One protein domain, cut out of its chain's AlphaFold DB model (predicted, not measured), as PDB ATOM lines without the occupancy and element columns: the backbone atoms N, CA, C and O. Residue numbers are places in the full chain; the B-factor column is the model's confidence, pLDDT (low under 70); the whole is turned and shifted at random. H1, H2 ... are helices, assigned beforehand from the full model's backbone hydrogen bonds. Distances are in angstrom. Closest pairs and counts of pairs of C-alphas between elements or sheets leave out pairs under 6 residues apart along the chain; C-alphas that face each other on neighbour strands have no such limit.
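What this domain is: This is residues 185 to 269 of the 274 residues of an uncharacterized protein of Pelomonas sp. Root405 (UniProt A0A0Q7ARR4). With little regular structure, this domain is mostly loops around three short helices: H3 packs on both H1 and H2, crossing H1 and lying side by side with H2. Two long loops, residues 203 to 230 and 239 to 256, reach the opposite ends of the longest axis. The printed part has 85 residues, 32 of them in H1, H2 and H3 in chain order; it is all helix, with no named strand. It is compact, with a radius of gyration of the C-alphas of 12.3 A, spanning 35 by 29 by 20 A.

Where its parts are: H1, residues 190 to 202, is 18.1 A long and begins with C-alpha 190 at (5.897, -44.099, 42.272). H2 holds residues 231 to 238, 10.4 A. H3, residues 257 to 267, 15.2 A, ends with C-alpha 267 at (13.676, -41.825, 31.050).

How they stand to each other: H1 and H3 touch, closest at the C-alphas of Ala 195 and Leu 263, 5.4 A, with a steep tilt of 54 degrees, opposite ways. H2 and H3 form a helical hairpin: they touch, closest at the C-alphas of Ala 231 and Phe 267, 6.1 A, with a shallow tilt of 9 degrees, opposite ways. H1 and H2 are apart. In H1, H2 and H3 every O i to N i+4 pair is within hydrogen-bond range.

The domain as a whole: The C-alphas farthest apart, of Gly 223 and Asn 242, are 35.8 A apart. The printed part has no cut, and both links are long. Residues 212 to 215 and residue 269 have pLDDT under 70.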
ATOM      1  N   PHE A 185      -1.745 -35.747  40.330       95.75
ATOM      2  CA  PHE A 185      -1.682 -35.907  38.881       95.75
ATOM      3  C   PHE A 185      -1.689 -37.397  38.518       95.75
ATOM      4  O   PHE A 185      -1.455 -38.260  39.366       95.75
ATOM      5  N   ILE A 186      -1.965 -37.717  37.254       94.12
ATOM      6  CA  ILE A 186      -2.017 -39.112  36.798       94.12
ATOM      7  C   ILE A 186      -0.596 -39.580  36.481       94.12
ATOM      8  O   ILE A 186       0.046 -39.026  35.597       94.12
ATOM      9  N   ALA A 187      -0.109 -40.610  37.169       91.38
ATOM     10  CA  ALA A 187       1.195 -41.223  36.912       91.38
ATOM     11  C   ALA A 187       1.072 -42.751  36.865       91.38
ATOM     12  O   ALA A 187       0.232 -43.329  37.554       91.38
ATOM     13  N   ALA A 188       1.949 -43.410  36.110       85.56
ATOM     14  CA  ALA A 188       2.016 -44.867  36.001       85.56
ATOM     15  C   ALA A 188       2.522 -45.553  37.285       85.56
ATOM     16  O   ALA A 188       2.404 -46.767  37.433       85.56
ATOM     17  N   GLY A 189       3.096 -44.796  38.227       90.94
ATOM     18  CA  GLY A 189       3.508 -45.298  39.536       90.94
ATOM     19  C   GLY A 189       4.510 -44.396  40.252       90.94
ATOM     20  O   GLY A 189       4.868 -43.318  39.773       90.94
ATOM     21  N   ALA A 190       5.003 -44.867  41.400       92.00
ATOM     22  CA  ALA A 190       5.897 -44.099  42.272       92.00
ATOM     23  C   ALA A 190       7.189 -43.587  41.587       92.00
ATOM     24  O   ALA A 190       7.549 -42.431  41.823       92.00
ATOM     25  N   PRO A 191       7.879 -44.353  40.711       91.75
ATOM     26  CA  PRO A 191       9.080 -43.852  40.035       91.75
ATOM     27  C   PRO A 191       8.808 -42.679  39.085       91.75
ATOM     28  O   PRO A 191       9.557 -41.703  39.087       91.75
ATOM     29  N   GLU A 192       7.731 -42.750  38.295       92.88
ATOM     30  CA  GLU A 192       7.328 -41.628  37.441       92.88
ATOM     31  C   GLU A 192       6.913 -40.435  38.296       92.88
ATOM     32  O   GLU A 192       7.335 -39.312  38.030       92.88
ATOM     33  N   GLN A 193       6.149 -40.675  39.359       94.81
ATOM     34  CA  GLN A 193       5.705 -39.617  40.249       94.81
ATOM     35  C   GLN A 193       6.880 -38.843  40.863       94.81
ATOM     36  O   GLN A 193       6.852 -37.613  40.896       94.81
ATOM     37  N   ALA A 194       7.937 -39.542  41.284       95.38
ATOM     38  CA  ALA A 194       9.154 -38.917  41.792       95.38
ATOM     39  C   ALA A 194       9.871 -38.087  40.711       95.38
ATOM     40  O   ALA A 194      10.173 -36.916  40.937       95.38
ATOM     41  N   ALA A 195      10.106 -38.655  39.525       96.00
ATOM     42  CA  ALA A 195      10.810 -37.970  38.439       96.00
ATOM     43  C   ALA A 195      10.039 -36.753  37.900       96.00
ATOM     44  O   ALA A 195      10.604 -35.677  37.699       96.00
ATOM     45  N   ARG A 196       8.726 -36.890  37.707       96.62
ATOM     46  CA  ARG A 196       7.851 -35.810  37.237       96.62
ATOM     47  C   ARG A 196       7.647 -34.742  38.301       96.62
ATOM     48  O   ARG A 196       7.696 -33.556  37.983       96.62
ATOM     49  N   GLY A 197       7.507 -35.142  39.562       97.19
ATOM     50  CA  GLY A 197       7.474 -34.223  40.695       97.19
ATOM     51  C   GLY A 197       8.765 -33.415  40.835       97.19
ATOM     52  O   GLY A 197       8.715 -32.204  41.053       97.19
ATOM     53  N   TYR A 198       9.922 -34.045  40.608       97.00
ATOM     54  CA  TYR A 198      11.210 -33.353  40.558       97.00
ATOM     55  C   TYR A 198      11.235 -32.274  39.464       97.00
ATOM     56  O   TYR A 198      11.592 -31.128  39.743       97.00
ATOM     57  N   LEU A 199      10.802 -32.593  38.237       96.75
ATOM     58  CA  LEU A 199      10.715 -31.604  37.152       96.75
ATOM     59  C   LEU A 199       9.728 -30.481  37.472       96.75
ATOM     60  O   LEU A 199      10.015 -29.314  37.203       96.75
ATOM     61  N   HIS A 200       8.594 -30.807  38.089       96.38
ATOM     62  CA  HIS A 200       7.609 -29.818  38.504       96.38
ATOM     63  C   HIS A 200       8.194 -28.813  39.502       96.38
ATOM     64  O   HIS A 200       8.074 -27.605  39.296       96.38
ATOM     65  N   ALA A 201       8.866 -29.302  40.546       95.31
ATOM     66  CA  ALA A 201       9.440 -28.468  41.597       95.31
ATOM     67  C   ALA A 201      10.611 -27.604  41.112       95.31
ATOM     68  O   ALA A 201      10.741 -26.457  41.536       95.31
ATOM     69  N   ASN A 202      11.457 -28.152  40.237       94.88
ATOM     70  CA  ASN A 202      12.705 -27.507  39.829       94.88
ATOM     71  C   ASN A 202      12.571 -26.664  38.556       94.88
ATOM     72  O   ASN A 202      13.269 -25.661  38.411       94.88
ATOM     73  N   CYS A 203      11.650 -27.026  37.660       93.88
ATOM     74  CA  CYS A 203      11.548 -26.431  36.325       93.88
ATOM     75  C   CYS A 203      10.140 -25.914  35.994       93.88
ATOM     76  O   CYS A 203      10.002 -24.976  35.210       93.88
ATOM     77  N   GLY A 204       9.091 -26.512  36.568       93.12
ATOM     78  CA  GLY A 204       7.697 -26.267  36.183       93.12
ATOM     79  C   GLY A 204       7.199 -24.835  36.402       93.12
ATOM     80  O   GLY A 204       6.271 -24.407  35.728       93.12
ATOM     81  N   HIS A 205       7.831 -24.063  37.287       89.31
ATOM     82  CA  HIS A 205       7.489 -22.648  37.504       89.31
ATOM     83  C   HIS A 205       7.770 -21.762  36.280       89.31
ATOM     84  O   HIS A 205       7.032 -20.809  36.064       89.31
ATOM     85  N   CYS A 206       8.756 -22.118  35.448       89.88
ATOM     86  CA  CYS A 206       9.016 -21.477  34.151       89.88
ATOM     87  C   CYS A 206       8.439 -22.287  32.978       89.88
ATOM     88  O   CYS A 206       7.974 -21.734  31.986       89.88
ATOM     89  N   HIS A 207       8.474 -23.617  33.084       92.62
ATOM     90  CA  HIS A 207       8.101 -24.546  32.021       92.62
ATOM     91  C   HIS A 207       6.665 -25.051  32.185       92.62
ATOM     92  O   HIS A 207       6.431 -26.205  32.549       92.62
ATOM     93  N   PHE A 208       5.689 -24.195  31.906       90.56
ATOM     94  CA  PHE A 208       4.261 -24.521  31.913       90.56
ATOM     95  C   PHE A 208       3.585 -24.031  30.623       90.56
ATOM     96  O   PHE A 208       4.207 -23.361  29.801       90.56
ATOM     97  N   GLN A 209       2.307 -24.359  30.418       85.06
ATOM     98  CA  GLN A 209       1.564 -23.859  29.258       85.06
ATOM     99  C   GLN A 209       1.405 -22.330  29.324       85.06
ATOM    100  O   GLN A 209       0.729 -21.816  30.208       85.06
ATOM    101  N   GLY A 210       2.023 -21.615  28.380       81.56
ATOM    102  CA  GLY A 210       2.094 -20.147  28.385       81.56
ATOM    103  C   GLY A 210       3.323 -19.576  29.104       81.56
ATOM    104  O   GLY A 210       3.487 -18.360  29.138       81.56
ATOM    105  N   GLY A 211       4.197 -20.431  29.642       79.44
ATOM    106  CA  GLY A 211       5.493 -20.023  30.175       79.44
ATOM    107  C   GLY A 211       6.448 -19.566  29.068       79.44
ATOM    108  O   GLY A 211       6.447 -20.097  27.956       79.44
ATOM    109  N   VAL A 212       7.280 -18.576  29.381       68.25
ATOM    110  CA  VAL A 212       8.316 -18.029  28.492       68.25
ATOM    111  C   VAL A 212       9.707 -18.333  29.063       68.25
ATOM    112  O   VAL A 212       9.847 -18.421  30.282       68.25
ATOM    113  N   PRO A 213      10.759 -18.499  28.233       66.56
ATOM    114  CA  PRO A 213      10.803 -18.335  26.774       66.56
ATOM    115  C   PRO A 213      10.628 -19.636  25.966       66.56
ATOM    116  O   PRO A 213      10.697 -19.593  24.741       66.56
ATOM    117  N   VAL A 214      10.441 -20.795  26.608       66.00
ATOM    118  CA  VAL A 214      10.388 -22.096  25.914       66.00
ATOM    119  C   VAL A 214       9.017 -22.749  26.115       66.00
ATOM    120  O   VAL A 214       8.676 -23.018  27.268       66.00
ATOM    121  N   PRO A 215       8.272 -23.099  25.044       65.81
ATOM    122  CA  PRO A 215       6.980 -23.788  25.130       65.81
ATOM    123  C   PRO A 215       7.165 -25.287  25.440       65.81
ATOM    124  O   PRO A 215       6.687 -26.165  24.731       65.81
ATOM    125  N   LEU A 216       7.907 -25.582  26.505       84.31
ATOM    126  CA  LEU A 216       8.102 -26.911  27.066       84.31
ATOM    127  C   LEU A 216       7.290 -26.988  28.360       84.31
ATOM    128  O   LEU A 216       7.501 -26.180  29.263       84.31
ATOM    129  N   ARG A 217       6.394 -27.973  28.465       90.44
ATOM    130  CA  ARG A 217       5.567 -28.193  29.658       90.44
ATOM    131  C   ARG A 217       6.206 -29.251  30.557       90.44
ATOM    132  O   ARG A 217       6.129 -30.441  30.279       90.44
ATOM    133  N   LEU A 218       6.839 -28.797  31.634       93.50
ATOM    134  CA  LEU A 218       7.357 -29.628  32.731       93.50
ATOM    135  C   LEU A 218       6.510 -29.504  34.000       93.50
ATOM    136  O   LEU A 218       6.615 -30.332  34.902       93.50
ATOM    137  N   ALA A 219       5.686 -28.462  34.086       93.81
ATOM    138  CA  ALA A 219       4.703 -28.321  35.135       93.81
ATOM    139  C   ALA A 219       3.634 -29.413  35.029       93.81
ATOM    140  O   ALA A 219       3.213 -29.781  33.934       93.81
ATOM    141  N   LEU A 220       3.208 -29.901  36.189       95.88
ATOM    142  CA  LEU A 220       2.112 -30.840  36.336       95.88
ATOM    143  C   LEU A 220       0.818 -30.070  36.576       95.88
ATOM    144  O   LEU A 220       0.855 -28.972  37.146       95.88
ATOM    145  N   ASP A 221      -0.280 -30.683  36.144       95.69
ATOM    146  CA  ASP A 221      -1.638 -30.164  36.266       95.69
ATOM    147  C   ASP A 221      -2.492 -31.188  37.024       95.69
ATOM    148  O   ASP A 221      -2.355 -32.400  36.810       95.69
ATOM    149  N   VAL A 222      -3.349 -30.721  37.934       96.56
ATOM    150  CA  VAL A 222      -4.183 -31.619  38.746       96.56
ATOM    151  C   VAL A 222      -5.079 -32.487  37.857       96.56
ATOM    152  O   VAL A 222      -5.785 -31.995  36.979       96.56
ATOM    153  N   GLY A 223      -5.074 -33.800  38.112       96.19
ATOM    154  CA  GLY A 223      -5.909 -34.768  37.400       96.19
ATOM    155  C   GLY A 223      -5.516 -35.013  35.940       96.19
ATOM    156  O   GLY A 223      -6.263 -35.677  35.229       96.19
ATOM    157  N   GLN A 224      -4.370 -34.500  35.485       96.31
ATOM    158  CA  GLN A 224      -3.875 -34.702  34.123       96.31
ATOM    159  C   GLN A 224      -2.621 -35.585  34.112       96.31
ATOM    160  O   GLN A 224      -1.857 -35.581  35.085       96.31
ATOM    161  N   PRO A 225      -2.370 -36.335  33.024       95.25
ATOM    162  CA  PRO A 225      -1.080 -36.979  32.827       95.25
ATOM    163  C   PRO A 225       0.013 -35.933  32.518       95.25
ATOM    164  O   PRO A 225      -0.266 -34.909  31.879       95.25
ATOM    165  N   PRO A 226       1.274 -36.175  32.928       93.62
ATOM    166  CA  PRO A 226       2.413 -35.358  32.536       93.62
ATOM    167  C   PRO A 226       2.550 -35.254  31.016       93.62
ATOM    168  O   PRO A 226       2.267 -36.196  30.278       93.62
ATOM    169  N   ALA A 227       3.059 -34.121  30.535       92.00
ATOM    170  CA  ALA A 227       3.399 -33.983  29.124       92.00
ATOM    171  C   ALA A 227       4.589 -34.880  28.734       92.00
ATOM    172  O   ALA A 227       5.512 -35.112  29.528       92.00
ATOM    173  N   ALA A 228       4.608 -35.309  27.472       89.56
ATOM    174  CA  ALA A 228       5.810 -35.854  26.855       89.56
ATOM    175  C   ALA A 228       6.929 -34.797  26.843       89.56
ATOM    176  O   ALA A 228       6.670 -33.597  26.715       89.56
ATOM    177  N   VAL A 229       8.175 -35.241  27.005       89.44
ATOM    178  CA  VAL A 229       9.355 -34.368  27.075       89.44
ATOM    179  C   VAL A 229      10.496 -34.976  26.271       89.44
ATOM    180  O   VAL A 229      10.640 -36.195  26.230       89.44
ATOM    181  N   ASP A 230      11.344 -34.132  25.682       89.75
ATOM    182  CA  ASP A 230      12.630 -34.574  25.136       89.75
ATOM    183  C   ASP A 230      13.575 -34.910  26.301       89.75
ATOM    184  O   ASP A 230      14.229 -34.038  26.885       89.75
ATOM    185  N   ALA A 231      13.614 -36.192  26.663       90.00
ATOM    186  CA  ALA A 231      14.429 -36.697  27.758       90.00
ATOM    187  C   ALA A 231      15.922 -36.395  27.574       90.00
ATOM    188  O   ALA A 231      16.597 -36.026  28.537       90.00
ATOM    189  N   ALA A 232      16.443 -36.505  26.349       90.38
ATOM    190  CA  ALA A 232      17.853 -36.260  26.072       90.38
ATOM    191  C   ALA A 232      18.206 -34.784  26.292       90.38
ATOM    192  O   ALA A 232      19.234 -34.474  26.902       90.38
ATOM    193  N   ALA A 233      17.341 -33.863  25.858       91.31
ATOM    194  CA  ALA A 233      17.516 -32.442  26.135       91.31
ATOM    195  C   ALA A 233      17.413 -32.124  27.633       91.31
ATOM    196  O   ALA A 233      18.249 -31.375  28.145       91.31
ATOM    197  N   VAL A 234      16.436 -32.701  28.344       93.19
ATOM    198  CA  VAL A 234      16.275 -32.504  29.794       93.19
ATOM    199  C   VAL A 234      17.525 -32.964  30.545       93.19
ATOM    200  O   VAL A 234      18.101 -32.175  31.292       93.19
ATOM    201  N   LEU A 235      17.991 -34.194  30.306       94.44
ATOM    202  CA  LEU A 235      19.172 -34.752  30.974       94.44
ATOM    203  C   LEU A 235      20.436 -33.944  30.662       94.44
ATOM    204  O   LEU A 235      21.181 -33.590  31.576       94.44
ATOM    205  N   ARG A 236      20.649 -33.587  29.388       94.44
ATOM    206  CA  ARG A 236      21.810 -32.793  28.962       94.44
ATOM    207  C   ARG A 236      21.865 -31.436  29.660       94.44
ATOM    208  O   ARG A 236      22.932 -31.024  30.103       94.44
ATOM    209  N   ARG A 237      20.734 -30.725  29.744       94.44
ATOM    210  CA  ARG A 237      20.692 -29.370  30.317       94.44
ATOM    211  C   ARG A 237      20.690 -29.373  31.844       94.44
ATOM    212  O   ARG A 237      21.357 -28.533  32.439       94.44
ATOM    213  N   ALA A 238      19.992 -30.320  32.471       94.94
ATOM    214  CA  ALA A 238      19.993 -30.474  33.926       94.94
ATOM    215  C   ALA A 238      21.370 -30.908  34.464       94.94
ATOM    216  O   ALA A 238      21.767 -30.490  35.553       94.94
ATOM    217  N   GLY A 239      22.107 -31.707  33.683       96.00
ATOM    218  CA  GLY A 239      23.406 -32.279  34.045       96.00
ATOM    219  C   GLY A 239      24.629 -31.397  33.786       96.00
ATOM    220  O   GLY A 239      25.749 -31.888  33.888       96.00
ATOM    221  N   THR A 240      24.458 -30.118  33.439       95.12
ATOM    222  CA  THR A 240      25.576 -29.194  33.195       95.12
ATOM    223  C   THR A 240      25.399 -27.875  33.935       95.12
ATOM    224  O   THR A 240      24.282 -27.427  34.192       95.12
ATOM    225  N   ARG A 241      26.525 -27.239  34.267       93.81
ATOM    226  CA  ARG A 241      26.600 -25.867  34.803       93.81
ATOM    227  C   ARG A 241      27.343 -24.921  33.855       93.81
ATOM    228  O   ARG A 241      27.787 -23.847  34.241       93.81
ATOM    229  N   ASN A 242      27.465 -25.316  32.582       94.38
ATOM    230  CA  ASN A 242      27.890 -24.420  31.511       94.38
ATOM    231  C   ASN A 242      26.822 -23.320  31.313       94.38
ATOM    232  O   ASN A 242      25.685 -23.670  30.977       94.38
ATOM    233  N   PRO A 243      27.154 -22.019  31.444       90.69
ATOM    234  CA  PRO A 243      26.188 -20.919  31.373       90.69
ATOM    235  C   PRO A 243      25.317 -20.885  30.111       90.69
ATOM    236  O   PRO A 243      24.185 -20.415  30.166       90.69
ATOM    237  N   TYR A 244      25.805 -21.417  28.987       90.44
ATOM    238  CA  TYR A 244      25.073 -21.429  27.716       90.44
ATOM    239  C   TYR A 244      24.068 -22.581  27.588       90.44
ATOM    240  O   TYR A 244      23.238 -22.587  26.682       90.44
ATOM    241  N   GLN A 245      24.150 -23.589  28.458       91.94
ATOM    242  CA  GLN A 245      23.370 -24.825  28.333       91.94
ATOM    243  C   GLN A 245      22.598 -25.189  29.600       91.94
ATOM    244  O   GLN A 245      21.573 -25.870  29.495       91.94
ATOM    245  N   GLN A 246      23.068 -24.737  30.763       93.75
ATOM    246  CA  GLN A 246      22.578 -25.164  32.066       93.75
ATOM    247  C   GLN A 246      21.090 -24.899  32.277       93.75
ATOM    248  O   GLN A 246      20.530 -23.906  31.803       93.75
ATOM    249  N   MET A 247      20.473 -25.810  33.022       92.31
ATOM    250  CA  MET A 247      19.155 -25.661  33.614       92.31
ATOM    251  C   MET A 247      19.172 -26.213  35.055       92.31
ATOM    252  O   MET A 247      19.741 -27.286  35.276       92.31
ATOM    253  N   PRO A 248      18.533 -25.528  36.025       90.69
ATOM    254  CA  PRO A 248      17.984 -24.174  35.904       90.69
ATOM    255  C   PRO A 248      19.100 -23.125  35.681       90.69
ATOM    256  O   PRO A 248      20.254 -23.379  36.019       90.69
ATOM    257  N   PRO A 249      18.796 -21.957  35.082       87.50
ATOM    258  CA  PRO A 249      19.801 -20.926  34.805       87.50
ATOM    259  C   PRO A 249      20.194 -20.120  36.052       87.50
ATOM    260  O   PRO A 249      21.195 -19.411  36.031       87.50
ATOM    261  N   LEU A 250      19.394 -20.211  37.118       86.75
ATOM    262  CA  LEU A 250      19.522 -19.449  38.355       86.75
ATOM    263  C   LEU A 250      19.345 -20.379  39.559       86.75
ATOM    264  O   LEU A 250      18.661 -21.400  39.478       86.75
ATOM    265  N   GLY A 251      19.913 -19.979  40.697       82.75
ATOM    266  CA  GLY A 251      19.642 -20.593  42.001       82.75
ATOM    267  C   GLY A 251      20.396 -21.890  42.307       82.75
ATOM    268  O   GLY A 251      20.194 -22.429  43.395       82.75
ATOM    269  N   THR A 252      21.249 -22.374  41.398       88.94
ATOM    270  CA  THR A 252      22.131 -23.529  41.633       88.94
ATOM    271  C   THR A 252      23.499 -23.334  40.990       88.94
ATOM    272  O   THR A 252      23.583 -22.922  39.832       88.94
ATOM    273  N   ARG A 253      24.560 -23.721  41.692       88.94
ATOM    274  CA  ARG A 253      25.933 -23.829  41.179       88.94
ATOM    275  C   ARG A 253      26.372 -25.253  40.920       88.94
ATOM    276  O   ARG A 253      27.282 -25.465  40.124       88.94
ATOM    277  N   GLU A 254      25.737 -26.213  41.573       92.25
ATOM    278  CA  GLU A 254      26.121 -27.616  41.511       92.25
ATOM    279  C   GLU A 254      25.062 -28.416  40.766       92.25
ATOM    280  O   GLU A 254      23.868 -28.100  40.810       92.25
ATOM    281  N   VAL A 255      25.502 -29.447  40.044       95.25
ATOM    282  CA  VAL A 255      24.589 -30.421  39.444       95.25
ATOM    283  C   VAL A 255      23.948 -31.229  40.566       95.25
ATOM    284  O   VAL A 255      24.652 -31.797  41.395       95.25
ATOM    285  N   ASP A 256      22.617 -31.313  40.570       95.88
ATOM    286  CA  ASP A 256      21.911 -32.256  41.435       95.88
ATOM    287  C   ASP A 256      22.129 -33.676  40.900       95.88
ATOM    288  O   ASP A 256      21.408 -34.143  40.014       95.88
ATOM    289  N   ALA A 257      23.167 -34.352  41.390       95.81
ATOM    290  CA  ALA A 257      23.504 -35.700  40.949       95.81
ATOM    291  C   ALA A 257      22.377 -36.700  41.257       95.81
ATOM    292  O   ALA A 257      22.095 -37.584  40.446       95.81
ATOM    293  N   THR A 258      21.698 -36.544  42.397       95.50
ATOM    294  CA  THR A 258      20.586 -37.410  42.803       95.50
ATOM    295  C   THR A 258      19.360 -37.170  41.928       95.50
ATOM    296  O   THR A 258      18.779 -38.124  41.410       95.50
ATOM    297  N   GLY A 259      19.001 -35.908  41.700       95.81
ATOM    298  CA  GLY A 259      17.934 -35.517  40.784       95.81
ATOM    299  C   GLY A 259      18.202 -35.978  39.352       95.81
ATOM    300  O   GLY A 259      17.319 -36.536  38.701       95.81
ATOM    301  N   LEU A 260      19.436 -35.834  38.862       95.94
ATOM    302  CA  LEU A 260      19.821 -36.303  37.530       95.94
ATOM    303  C   LEU A 260      19.735 -37.830  37.412       95.94
ATOM    304  O   LEU A 260      19.220 -38.331  36.413       95.94
ATOM    305  N   ALA A 261      20.189 -38.569  38.428       95.62
ATOM    306  CA  ALA A 261      20.076 -40.024  38.463       95.62
ATOM    307  C   ALA A 261      18.609 -40.483  38.476       95.62
ATOM    308  O   ALA A 261      18.254 -41.417  37.756       95.62
ATOM    309  N   LEU A 262      17.743 -39.792  39.227       95.50
ATOM    310  CA  LEU A 262      16.298 -40.033  39.238       95.50
ATOM    311  C   LEU A 262      15.683 -39.845  37.842       95.50
ATOM    312  O   LEU A 262      14.946 -40.711  37.367       95.50
ATOM    313  N   LEU A 263      16.014 -38.742  37.166       95.19
ATOM    314  CA  LEU A 263      15.539 -38.475  35.807       95.19
ATOM    315  C   LEU A 263      16.055 -39.512  34.809       95.19
ATOM    316  O   LEU A 263      15.279 -40.036  34.012       95.19
ATOM    317  N   ALA A 264      17.345 -39.845  34.868       93.44
ATOM    318  CA  ALA A 264      17.954 -40.827  33.981       93.44
ATOM    319  C   ALA A 264      17.326 -42.211  34.177       93.44
ATOM    320  O   ALA A 264      17.007 -42.885  33.201       93.44
ATOM    321  N   HIS A 265      17.089 -42.616  35.428       91.12
ATOM    322  CA  HIS A 265      16.421 -43.874  35.736       91.12
ATOM    323  C   HIS A 265      14.996 -43.924  35.176       91.12
ATOM    324  O   HIS A 265      14.584 -44.964  34.673       91.12
ATOM    325  N   HIS A 266      14.239 -42.825  35.246       90.94
ATOM    326  CA  HIS A 266      12.885 -42.775  34.698       90.94
ATOM    327  C   HIS A 266      12.877 -42.808  33.161       90.94
ATOM    328  O   HIS A 266      12.151 -43.614  32.580       90.94
ATOM    329  N   PHE A 267      13.699 -41.982  32.507       88.12
ATOM    330  CA  PHE A 267      13.676 -41.825  31.050       88.12
ATOM    331  C   PHE A 267      14.394 -42.927  30.268       88.12
ATOM    332  O   PHE A 267      14.042 -43.185  29.121       88.12
ATOM    333  N   ASN A 268      15.395 -43.594  30.847       80.19
ATOM    334  CA  ASN A 268      16.146 -44.622  30.120       80.19
ATOM    335  C   ASN A 268      15.416 -45.969  30.027       80.19
ATOM    336  O   ASN A 268      15.915 -46.859  29.325       80.19
ATOM    337  N   LYS A 269      14.264 -46.122  30.696       68.25
ATOM    338  CA  LYS A 269      13.444 -47.333  30.610       68.25
ATOM    339  C   LYS A 269      12.882 -47.509  29.194       68.25
ATOM    340  O   LYS A 269      12.408 -46.523  28.631       68.25
TER     341      LYS A 269